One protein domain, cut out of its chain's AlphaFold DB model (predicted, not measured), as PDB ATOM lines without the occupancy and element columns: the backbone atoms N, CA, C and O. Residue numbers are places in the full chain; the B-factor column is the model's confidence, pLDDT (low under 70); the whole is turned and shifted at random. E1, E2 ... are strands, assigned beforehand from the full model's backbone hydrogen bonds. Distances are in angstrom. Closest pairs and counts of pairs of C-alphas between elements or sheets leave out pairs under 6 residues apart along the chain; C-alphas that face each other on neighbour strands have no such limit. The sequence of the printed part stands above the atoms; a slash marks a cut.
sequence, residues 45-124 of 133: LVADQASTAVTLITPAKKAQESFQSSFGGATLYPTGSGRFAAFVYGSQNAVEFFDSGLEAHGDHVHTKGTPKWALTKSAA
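AT A GLANCE: This is residues 45 to 124 of the 133 residues of an uncharacterized protein of Hymenobacter sp. 92R-1 (UniProt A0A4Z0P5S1). Two antiparallel sheets, one of three strands, E1 to E3, and one of four, E4, E5, E6 and E9, lie partly face to face as a loose sandwich. A small hairpin of E7 and E8 lies beyond one end of the four-stranded sheet, and the chain returns from it into E9. The 80 printed residues hold no named helix and nine named strands, E1 to E9 in order along the chain, and the class is all strand. The sheet orders are E1, E2, E3 and E4, E5, E6, E9. The whole is compact, with a radius of gyration of the C-alphas of 12.8 A and spans of 37 by 27 by 18 A.

IN THESE COORDINATES: E1, residues 45 to 47, begins with C-alpha 45 at (-29.144, -18.427, 45.590). E2 is residues 53 to 58, 16.5 A long, and E3 is residues 63 to 68, 17.2 A. E4 is residues 75 to 78, 10.3 A, E5 residues 84 to 89, 15.8 A, and E6 residues 94 to 99, 17.0 A. E7 is residues 102 to 104 and E8 residues 109 to 111. E9, residues 116 to 123, is the longest strand by residues, 19.7 A, and its C-alpha 123 is at (-34.982, -27.235, 26.240).

HOW THE PARTS SIT: E1, E2 and E3 form a meander, each strand the antiparallel neighbour of the one before; E4, E5 and E6 form another. N 46 and O 55 of the hairpin E1 and E2 are 2.8 A apart, and N 56 and O 65 of the hairpin E2 and E3 are 2.9 A apart, within hydrogen-bond range. Ala 47 of E1 and Leu 76 of E4 have the closest C-alphas of those strands, 7.7 A apart. E3 and E9 are only just apart, at 8.1 A. In the hairpin E4 and E5, N 77 and O 86 are 2.9 A apart; in the hairpin E5 and E6, N 87 and O 96 are 2.8 A apart. E6 and E9 are antiparallel at 160 degrees, with N 95 and O 122 at 2.8 A; E9 bends by 64 degrees at residue 119. This sheet is only just strongly twisted, its C-alphas lying up to 4.4 A off its best plane. E6 runs on into E7 across a break of 2 residues, at 90 degrees. In the hairpin E7 and E8, N 103 and O 110 are 2.8 A apart.

THE WHOLE: The C-alphas of Lys 62 and Ala 124 are the two farthest apart, 38.0 A. The printed part has no cut. No link is long; E3 to E4 is short and the others are tight. The mean pLDDT of the printed part is 95.0, and no printed residue is under 70.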
ATOM      1  N   LEU A  45     -29.702 -18.253  46.924       97.88
ATOM      2  CA  LEU A  45     -29.144 -18.427  45.590       97.88
ATOM      3  C   LEU A  45     -29.482 -17.202  44.741       97.88
ATOM      4  O   LEU A  45     -30.648 -16.829  44.626       97.88
ATOM      5  N   VAL A  46     -28.459 -16.581  44.163       98.00
ATOM      6  CA  VAL A  46     -28.563 -15.355  43.371       98.00
ATOM      7  C   VAL A  46     -28.019 -15.633  41.976       98.00
ATOM      8  O   VAL A  46     -26.888 -16.096  41.841       98.00
ATOM      9  N   ALA A  47     -28.816 -15.348  40.949       98.06
ATOM     10  CA  ALA A  47     -28.396 -15.396  39.553       98.06
ATOM     11  C   ALA A  47     -28.219 -13.971  39.030       98.06
ATOM     12  O   ALA A  47     -29.095 -13.127  39.230       98.06
ATOM     13  N   ASP A  48     -27.092 -13.705  38.377       98.06
ATOM     14  CA  ASP A  48     -26.846 -12.404  37.773       98.06
ATOM     15  C   ASP A  48     -27.720 -12.184  36.526       98.06
ATOM     16  O   ASP A  48     -28.054 -13.115  35.784       98.06
ATOM     17  N   GLN A  49     -28.107 -10.930  36.290       96.31
ATOM     18  CA  GLN A  49     -28.989 -10.585  35.176       96.31
ATOM     19  C   GLN A  49     -28.264 -10.619  33.824       96.31
ATOM     20  O   GLN A  49     -28.869 -10.990  32.820       96.31
ATOM     21  N   ALA A  50     -26.998 -10.200  33.778       96.44
ATOM     22  CA  ALA A  50     -26.277  -9.961  32.528       96.44
ATOM     23  C   ALA A  50     -25.241 -11.050  32.214       96.44
ATOM     24  O   ALA A  50     -24.989 -11.356  31.051       96.44
ATOM     25  N   SER A  51     -24.641 -11.632  33.246       98.06
ATOM     26  CA  SER A  51     -23.592 -12.642  33.161       98.06
ATOM     27  C   SER A  51     -24.086 -14.012  33.619       98.06
ATOM     28  O   SER A  51     -25.146 -14.152  34.218       98.06
ATOM     29  N   THR A  52     -23.285 -15.042  33.364       98.44
ATOM     30  CA  THR A  52     -23.524 -16.416  33.830       98.44
ATOM     31  C   THR A  52     -23.197 -16.615  35.312       98.44
ATOM     32  O   THR A  52     -23.226 -17.743  35.799       98.44
ATOM     33  N   ALA A  53     -22.845 -15.555  36.047       98.56
ATOM     34  CA  ALA A  53     -22.447 -15.671  37.439       98.56
ATOM     35  C   ALA A  53     -23.630 -16.074  38.330       98.56
ATOM     36  O   ALA A  53     -24.704 -15.470  38.304       98.56
ATOM     37  N   VAL A  54     -23.394 -17.080  39.167       98.56
ATOM     38  CA  VAL A  54     -24.338 -17.542  40.180       98.56
ATOM     39  C   VAL A  54     -23.633 -17.563  41.527       98.56
ATOM     40  O   VAL A  54     -22.542 -18.120  41.654       98.56
ATOM     41  N   THR A  55     -24.263 -16.983  42.543       98.50
ATOM     42  CA  THR A  55     -23.716 -16.912  43.900       98.50
ATOM     43  C   THR A  55     -24.658 -17.604  44.867       98.50
ATOM     44  O   THR A  55     -25.836 -17.263  44.956       98.50
ATOM     45  N   LEU A  56     -24.131 -18.561  45.623       98.06
ATOM     46  CA  LEU A  56     -24.828 -19.181  46.739       98.06
ATOM     47  C   LEU A  56     -24.283 -18.614  48.044       98.06
ATOM     48  O   LEU A  56     -23.118 -18.810  48.378       98.06
ATOM     49  N   ILE A  57     -25.136 -17.950  48.808       97.56
ATOM     50  CA  ILE A  57     -24.803 -17.405  50.119       97.56
ATOM     51  C   ILE A  57     -25.290 -18.387  51.181       97.56
ATOM     52  O   ILE A  57     -26.454 -18.799  51.192       97.56
ATOM     53  N   THR A  58     -24.392 -18.732  52.102       95.19
ATOM     54  CA  THR A  58     -24.694 -19.560  53.269       95.19
ATOM     55  C   THR A  58     -24.518 -18.737  54.550       95.19
ATOM     56  O   THR A  58     -23.398 -18.652  55.068       95.19
ATOM     57  N   PRO A  59     -25.601 -18.161  55.110       93.19
ATOM     58  CA  PRO A  59     -25.516 -17.285  56.280       93.19
ATOM     59  C   PRO A  59     -24.873 -17.951  57.499       93.19
ATOM     60  O   PRO A  59     -23.982 -17.372  58.115       93.19
ATOM     61  N   ALA A  60     -25.242 -19.201  57.797       91.88
ATOM     62  CA  ALA A  60     -24.693 -19.944  58.933       91.88
ATOM     63  C   ALA A  60     -23.167 -20.148  58.856       91.88
ATOM     64  O   ALA A  60     -22.507 -20.238  59.886       91.88
ATOM     65  N   LYS A  61     -22.599 -20.182  57.642       92.25
ATOM     66  CA  LYS A  61     -21.151 -20.307  57.410       92.25
ATOM     67  C   LYS A  61     -20.454 -18.960  57.216       92.25
ATOM     68  O   LYS A  61     -19.233 -18.942  57.114       92.25
ATOM     69  N   LYS A  62     -21.204 -17.852  57.124       94.00
ATOM     70  CA  LYS A  62     -20.689 -16.527  56.730       94.00
ATOM     71  C   LYS A  62     -19.848 -16.594  55.446       94.00
ATOM     72  O   LYS A  62     -18.802 -15.962  55.346       94.00
ATOM     73  N   ALA A  63     -20.296 -17.404  54.487       94.69
ATOM     74  CA  ALA A  63     -19.549 -17.720  53.276       94.69
ATOM     75  C   ALA A  63     -20.436 -17.633  52.033       94.69
ATOM     76  O   ALA A  63     -21.660 -17.792  52.112       94.69
ATOM     77  N   GLN A  64     -19.787 -17.426  50.891       97.19
ATOM     78  CA  GLN A  64     -20.399 -17.496  49.572       97.19
ATOM     79  C   GLN A  64     -19.622 -18.461  48.677       97.19
ATOM     80  O   GLN A  64     -18.400 -18.568  48.781       97.19
ATOM     81  N   GLU A  65     -20.339 -19.141  47.795       98.06
ATOM     82  CA  GLU A  65     -19.801 -20.053  46.789       98.06
ATOM     83  C   GLU A  65     -20.224 -19.547  45.404       98.06
ATOM     84  O   GLU A  65     -21.352 -19.078  45.230       98.06
ATOM     85  N   SER A  66     -19.323 -19.623  44.423       98.06
ATOM     86  CA  SER A  66     -19.563 -19.131  43.064       98.06
ATOM     87  C   SER A  66     -19.695 -20.283  42.077       98.06
ATOM     88  O   SER A  66     -18.886 -21.209  42.062       98.06
ATOM     89  N   PHE A  67     -20.697 -20.180  41.214       98.44
ATOM     90  CA  PHE A  67     -21.009 -21.118  40.146       98.44
ATOM     91  C   PHE A  67     -21.214 -20.348  38.838       98.44
ATOM     92  O   PHE A  67     -21.284 -19.118  38.822       98.44
ATOM     93  N   GLN A  68     -21.299 -21.084  37.734       98.25
ATOM     94  CA  GLN A  68     -21.609 -20.532  36.417       98.25
ATOM     95  C   GLN A  68     -22.801 -21.271  35.829       98.25
ATOM     96  O   GLN A  68     -22.765 -22.499  35.739       98.25
ATOM     97  N   SER A  69     -23.843 -20.535  35.466       97.50
ATOM     98  CA  SER A  69     -24.986 -21.052  34.719       97.50
ATOM     99  C   SER A  69     -24.709 -21.106  33.218       97.50
ATOM    100  O   SER A  69     -23.721 -20.564  32.725       97.50
ATOM    101  N   SER A  70     -25.609 -21.740  32.465       96.56
ATOM    102  CA  SER A  70     -25.527 -21.769  30.998       96.56
ATOM    103  C   SER A  70     -25.736 -20.385  30.371       96.56
ATOM    104  O   SER A  70     -25.116 -20.070  29.358       96.56
ATOM    105  N   PHE A  71     -26.597 -19.558  30.973       96.75
ATOM    106  CA  PHE A  71     -26.910 -18.197  30.523       96.75
ATOM    107  C   PHE A  71     -27.107 -17.259  31.723       96.75
ATOM    108  O   PHE A  71     -27.342 -17.724  32.843       96.75
ATOM    109  N   GLY A  72     -27.029 -15.948  31.489       97.25
ATOM    110  CA  GLY A  72     -27.460 -14.932  32.456       97.25
ATOM    111  C   GLY A  72     -28.967 -14.680  32.413       97.25
ATOM    112  O   GLY A  72     -29.652 -15.106  31.481       97.25
ATOM    113  N   GLY A  73     -29.493 -13.992  33.427       95.56
ATOM    114  CA  GLY A  73     -30.888 -13.540  33.442       95.56
ATOM    115  C   GLY A  73     -31.910 -14.649  33.698       95.56
ATOM    116  O   GLY A  73     -33.047 -14.562  33.234       95.56
ATOM    117  N   ALA A  74     -31.516 -15.700  34.422       96.88
ATOM    118  CA  ALA A  74     -32.438 -16.756  34.825       96.88
ATOM    119  C   ALA A  74     -33.508 -16.215  35.781       96.88
ATOM    120  O   ALA A  74     -33.197 -15.493  36.728       96.88
ATOM    121  N   THR A  75     -34.755 -16.651  35.611       96.88
ATOM    122  CA  THR A  75     -35.741 -16.576  36.700       96.88
ATOM    123  C   THR A  75     -35.628 -17.837  37.551       96.88
ATOM    124  O   THR A  75     -35.611 -18.942  37.005       96.88
ATOM    125  N   LEU A  76     -35.521 -17.679  38.872       97.00
ATOM    126  CA  LEU A  76     -35.292 -18.788  39.800       97.00
ATOM    127  C   LEU A  76     -36.586 -19.230  40.478       97.00
ATOM    128  O   LEU A  76     -37.307 -18.404  41.034       97.00
ATOM    129  N   TYR A  77     -36.829 -20.539  40.500       96.69
ATOM    130  CA  TYR A  77     -37.955 -21.139  41.214       96.69
ATOM    131  C   TYR A  77     -37.467 -22.282  42.109       96.69
ATOM    132  O   TYR A  77     -37.037 -23.312  41.582       96.69
ATOM    133  N   PRO A  78     -37.517 -22.152  43.445       95.06
ATOM    134  CA  PRO A  78     -37.255 -23.283  44.321       95.06
ATOM    135  C   PRO A  78     -38.353 -24.340  44.156       95.06
ATOM    136  O   PRO A  78     -39.536 -24.033  44.018       95.06
ATOM    137  N   THR A  79     -37.954 -25.604  44.166       93.75
ATOM    138  CA  THR A  79     -38.875 -26.745  44.212       93.75
ATOM    139  C   THR A  79     -39.504 -26.875  45.596       93.75
ATOM    140  O   THR A  79     -38.964 -26.373  46.579       93.75
ATOM    141  N   GLY A  80     -40.627 -27.593  45.693       92.50
ATOM    142  CA  GLY A  80     -41.350 -27.763  46.961       92.50
ATOM    143  C   GLY A  80     -40.528 -28.412  48.080       92.50
ATOM    144  O   GLY A  80     -40.772 -28.134  49.247       92.50
ATOM    145  N   SER A  81     -39.520 -29.222  47.741       92.62
ATOM    146  CA  SER A  81     -38.607 -29.806  48.730       92.62
ATOM    147  C   SER A  81     -37.447 -28.884  49.120       92.62
ATOM    148  O   SER A  81     -36.619 -29.264  49.940       92.62
ATOM    149  N   GLY A  82     -37.303 -27.708  48.498       92.94
ATOM    150  CA  GLY A  82     -36.162 -26.802  48.696       92.94
ATOM    151  C   GLY A  82     -34.815 -27.337  48.184       92.94
ATOM    152  O   GLY A  82     -33.820 -26.607  48.175       92.94
ATOM    153  N   ARG A  83     -34.771 -28.592  47.716       95.62
ATOM    154  CA  ARG A  83     -33.543 -29.231  47.245       95.62
ATOM    155  C   ARG A  83     -33.062 -28.682  45.929       95.62
ATOM    156  O   ARG A  83     -31.875 -28.444  45.771       95.62
ATOM    157  N   PHE A  84     -33.970 -28.467  44.994       97.12
ATOM    158  CA  PHE A  84     -33.603 -27.937  43.692       97.12
ATOM    159  C   PHE A  84     -34.156 -26.534  43.499       97.12
ATOM    160  O   PHE A  84     -35.248 -26.231  43.978       97.12
ATOM    161  N   ALA A  85     -33.435 -25.714  42.743       97.38
ATOM    162  CA  ALA A  85     -33.953 -24.498  42.137       97.38
ATOM    163  C   ALA A  85     -33.908 -24.642  40.614       97.38
ATOM    164  O   ALA A  85     -32.867 -24.989  40.054       97.38
ATOM    165  N   ALA A  86     -35.031 -24.389  39.950       97.06
ATOM    166  CA  ALA A  86     -35.099 -24.294  38.501       97.06
ATOM    167  C   ALA A  86     -34.616 -22.910  38.061       97.06
ATOM    168  O   ALA A  86     -35.136 -21.894  38.521       97.06
ATOM    169  N   PHE A  87     -33.646 -22.885  37.157       97.69
ATOM    170  CA  PHE A  87     -33.183 -21.707  36.438       97.69
ATOM    171  C   PHE A  87     -33.895 -21.696  35.094       97.69
ATOM    172  O   PHE A  87     -33.611 -22.529  34.233       97.69
ATOM    173  N   VAL A  88     -34.850 -20.784  34.927       96.12
ATOM    174  CA  VAL A  88     -35.665 -20.683  33.714       96.12
ATOM    175  C   VAL A  88     -35.142 -19.551  32.837       96.12
ATOM    176  O   VAL A  88     -35.189 -18.379  33.213       96.12
ATOM    177  N   TYR A  89     -34.691 -19.913  31.639       95.44
ATOM    178  CA  TYR A  89     -34.158 -19.015  30.621       95.44
ATOM    179  C   TYR A  89     -35.192 -18.788  29.532       95.44
ATOM    180  O   TYR A  89     -35.209 -19.457  28.494       95.44
ATOM    181  N   GLY A  90     -36.092 -17.838  29.779       90.50
ATOM    182  CA  GLY A  90     -37.196 -17.570  28.868       90.50
ATOM    183  C   GLY A  90     -36.728 -17.254  27.444       90.50
ATOM    184  O   GLY A  90     -37.296 -17.775  26.490       90.50
ATOM    185  N   SER A  91     -35.716 -16.409  27.258       90.94
ATOM    186  CA  SER A  91     -35.236 -16.036  25.918       90.94
ATOM    187  C   SER A  91     -34.495 -17.168  25.197       90.94
ATOM    188  O   SER A  91     -34.446 -17.156  23.971       90.94
ATOM    189  N   GLN A  92     -33.987 -18.164  25.925       94.06
ATOM    190  CA  GLN A  92     -33.262 -19.312  25.371       94.06
ATOM    191  C   GLN A  92     -34.108 -20.584  25.284       94.06
ATOM    192  O   GLN A  92     -33.598 -21.601  24.823       94.06
ATOM    193  N   ASN A  93     -35.381 -20.549  25.701       93.25
ATOM    194  CA  ASN A  93     -36.246 -21.733  25.709       93.25
ATOM    195  C   ASN A  93     -35.625 -22.906  26.499       93.25
ATOM    196  O   ASN A  93     -35.767 -24.067  26.114       93.25
ATOM    197  N   ALA A  94     -34.907 -22.595  27.584       94.31
ATOM    198  CA  ALA A  94     -34.095 -23.552  28.328       94.31
ATOM    199  C   ALA A  94     -34.368 -23.496  29.835       94.31
ATOM    200  O   ALA A  94     -34.713 -22.451  30.389       94.31
ATOM    201  N   VAL A  95     -34.180 -24.633  30.499       95.69
ATOM    202  CA  VAL A  95     -34.239 -24.786  31.953       95.69
ATOM    203  C   VAL A  95     -33.078 -25.661  32.407       95.69
ATOM    204  O   VAL A  95     -32.821 -26.718  31.829       95.69
ATOM    205  N   GLU A  96     -32.403 -25.258  33.476       96.81
ATOM    206  CA  GLU A  96     -31.476 -26.125  34.207       96.81
ATOM    207  C   GLU A  96     -31.783 -26.098  35.703       96.81
ATOM    208  O   GLU A  96     -32.513 -25.233  36.182       96.81
ATOM    209  N   PHE A  97     -31.277 -27.080  36.445       97.56
ATOM    210  CA  PHE A  97     -31.579 -27.221  37.865       97.56
ATOM    211  C   PHE A  97     -30.306 -27.163  38.698       97.56
ATOM    212  O   PHE A  97     -29.312 -27.821  38.389       97.56
ATOM    213  N   PHE A  98     -30.357 -26.412  39.791       98.12
ATOM    214  CA  PHE A  98     -29.297 -26.345  40.788       98.12
ATOM    215  C   PHE A  98     -29.719 -27.130  42.036       98.12
ATOM    216  O   PHE A  98     -30.782 -26.855  42.583       98.12
ATOM    217  N   ASP A  99     -28.916 -28.103  42.472       97.62
ATOM    218  CA  ASP A  99     -29.088 -28.846  43.729       97.62
ATOM    219  C   ASP A  99     -28.444 -28.039  44.866       97.62
ATOM    220  O   ASP A  99     -27.239 -27.789  44.851       97.62
ATOM    221  N   SER A 100     -29.237 -27.623  45.852       96.12
ATOM    222  CA  SER A 100     -28.780 -26.917  47.054       96.12
ATOM    223  C   SER A 100     -28.036 -27.839  48.027       96.12
ATOM    224  O   SER A 100     -27.345 -27.362  48.931       96.12
ATOM    225  N   GLY A 101     -28.186 -29.159  47.863       95.94
ATOM    226  CA  GLY A 101     -27.713 -30.172  48.797       95.94
ATOM    227  C   GLY A 101     -28.579 -30.315  50.051       95.94
ATOM    228  O   GLY A 101     -28.221 -31.107  50.921       95.94
ATOM    229  N   LEU A 102     -29.699 -29.588  50.165       95.25
ATOM    230  CA  LEU A 102     -30.580 -29.578  51.337       95.25
ATOM    231  C   LEU A 102     -32.015 -29.930  50.953       95.25
ATOM    232  O   LEU A 102     -32.594 -29.280  50.100       95.25
ATOM    233  N   GLU A 103     -32.617 -30.913  51.608       95.75
ATOM    234  CA  GLU A 103     -34.001 -31.320  51.361       95.75
ATOM    235  C   GLU A 103     -34.867 -31.075  52.594       95.75
ATOM    236  O   GLU A 103     -34.584 -31.605  53.667       95.75
ATOM    237  N   ALA A 104     -35.914 -30.269  52.449       92.81
ATOM    238  CA  ALA A 104     -36.861 -29.952  53.505       92.81
ATOM    239  C   ALA A 104     -37.980 -31.000  53.591       92.81
ATOM    240  O   ALA A 104     -38.569 -31.387  52.582       92.81
ATOM    241  N   HIS A 105     -38.300 -31.401  54.822       91.69
ATOM    242  CA  HIS A 105     -39.365 -32.347  55.170       91.69
ATOM    243  C   HIS A 105     -40.461 -31.712  56.049       91.69
ATOM    244  O   HIS A 105     -41.271 -32.412  56.643       91.69
ATOM    245  N   GLY A 106     -40.514 -30.376  56.108       86.25
ATOM    246  CA  GLY A 106     -41.485 -29.612  56.896       86.25
ATOM    247  C   GLY A 106     -40.994 -29.321  58.312       86.25
ATOM    248  O   GLY A 106     -40.819 -28.159  58.664       86.25
ATOM    249  N   ASP A 107     -40.717 -30.358  59.098       87.94
ATOM    250  CA  ASP A 107     -40.226 -30.252  60.481       87.94
ATOM    251  C   ASP A 107     -38.692 -30.357  60.598       87.94
ATOM    252  O   ASP A 107     -38.106 -29.952  61.602       87.94
ATOM    253  N   HIS A 108     -38.019 -30.880  59.568       89.00
ATOM    254  CA  HIS A 108     -36.562 -30.979  59.520       89.00
ATOM    255  C   HIS A 108     -35.994 -30.853  58.100       89.00
ATOM    256  O   HIS A 108     -36.717 -30.825  57.103       89.00
ATOM    257  N   VAL A 109     -34.663 -30.770  58.018       92.19
ATOM    258  CA  VAL A 109     -33.900 -30.732  56.766       92.19
ATOM    259  C   VAL A 109     -32.909 -31.892  56.736       92.19
ATOM    260  O   VAL A 109     -32.198 -32.139  57.710       92.19
ATOM    261  N   HIS A 110     -32.830 -32.580  55.601       93.56
ATOM    262  CA  HIS A 110     -31.787 -33.548  55.297       93.56
ATOM    263  C   HIS A 110     -30.687 -32.925  54.441       93.56
ATOM    264  O   HIS A 110     -30.953 -32.342  53.392       93.56
ATOM    265  N   THR A 111     -29.432 -33.153  54.818       94.69
ATOM    266  CA  THR A 111     -28.287 -32.858  53.950       94.69
ATOM    267  C   THR A 111     -28.090 -34.012  52.969       94.69
ATOM    268  O   THR A 111     -27.751 -35.125  53.366       94.69
ATOM    269  N   LYS A 112     -28.309 -33.759  51.677       95.19
ATOM    270  CA  LYS A 112     -28.158 -34.734  50.581       95.19
ATOM    271  C   LYS A 112     -26.826 -34.621  49.838       95.19
ATOM    272  O   LYS A 112     -26.552 -35.432  48.956       95.19
ATOM    273  N   GLY A 113     -26.002 -33.635  50.180       93.94
ATOM    274  CA  GLY A 113     -24.675 -33.449  49.608       93.94
ATOM    275  C   GLY A 113     -24.220 -31.997  49.666       93.94
ATOM    276  O   GLY A 113     -24.649 -31.230  50.527       93.94
ATOM    277  N   THR A 114     -23.343 -31.633  48.736       95.50
ATOM    278  CA  THR A 114     -22.882 -30.258  48.535       95.50
ATOM    279  C   THR A 114     -23.626 -29.594  47.375       95.50
ATOM    280  O   THR A 114     -24.069 -30.304  46.463       95.50
ATOM    281  N   PRO A 115     -23.729 -28.255  47.370       97.31
ATOM    282  CA  PRO A 115     -24.352 -27.528  46.276       97.31
ATOM    283  C   PRO A 115     -23.664 -27.797  44.934       97.31
ATOM    284  O   PRO A 115     -22.433 -27.835  44.863       97.31
ATOM    285  N   LYS A 116     -24.449 -28.016  43.874       97.69
ATOM    286  CA  LYS A 116     -23.945 -28.306  42.523       97.69
ATOM    287  C   LYS A 116     -25.038 -28.187  41.466       97.69
ATOM    288  O   LYS A 116     -26.223 -28.292  41.762       97.69
ATOM    289  N   TRP A 117     -24.638 -28.089  40.204       98.00
ATOM    290  CA  TRP A 117     -25.568 -28.277  39.092       98.00
ATOM    291  C   TRP A 117     -26.086 -29.716  39.044       98.00
ATOM    292  O   TRP A 117     -25.317 -30.676  39.142       98.00
ATOM    293  N   ALA A 118     -27.398 -29.870  38.882       95.25
ATOM    294  CA  ALA A 118     -27.999 -31.158  38.593       95.25
ATOM    295  C   ALA A 118     -27.711 -31.556  37.138       95.25
ATOM    296  O   ALA A 118     -27.528 -30.716  36.260       95.25
ATOM    297  N   LEU A 119     -27.722 -32.862  36.866       90.19
ATOM    298  CA  LEU A 119     -27.507 -33.388  35.511       90.19
ATOM    299  C   LEU A 119     -28.676 -33.086  34.561       90.19
ATOM    300  O   LEU A 119     -28.537 -33.213  33.348       90.19
ATOM    301  N   THR A 120     -29.837 -32.722  35.104       85.50
ATOM    302  CA  THR A 120     -31.046 -32.495  34.312       85.50
ATOM    303  C   THR A 120     -31.044 -31.088  33.730       85.50
ATOM    304  O   THR A 120     -31.025 -30.099  34.463       85.50
ATOM    305  N   LYS A 121     -31.124 -31.016  32.403       91.12
ATOM    306  CA  LYS A 121     -31.434 -29.807  31.639       91.12
ATOM    307  C   LYS A 121     -32.587 -30.120  30.697       91.12
ATOM    308  O   LYS A 121     -32.737 -31.261  30.263       91.12
ATOM    309  N   SER A 122     -33.395 -29.120  30.390       89.38
ATOM    310  CA  SER A 122     -34.487 -29.232  29.431       89.38
ATOM    311  C   SER A 122     -34.464 -28.038  28.492       89.38
ATOM    312  O   SER A 122     -34.182 -26.918  28.911       89.38
ATOM    313  N   ALA A 123     -34.760 -28.278  27.223       88.25
ATOM    314  CA  ALA A 123     -34.982 -27.235  26.240       88.25
ATOM    315  C   ALA A 123     -36.257 -27.574  25.476       88.25
ATOM    316  O   ALA A 123     -36.423 -28.697  24.998       88.25
ATOM    317  N   ALA A 124     -37.167 -26.614  25.384       82.19
ATOM    318  CA  ALA A 124     -38.437 -26.790  24.701       82.19
ATOM    319  C   ALA A 124     -38.865 -25.467  24.089       82.19
ATOM    320  O   ALA A 124     -38.823 -24.428  24.746       82.19
TER     321      ALA A 124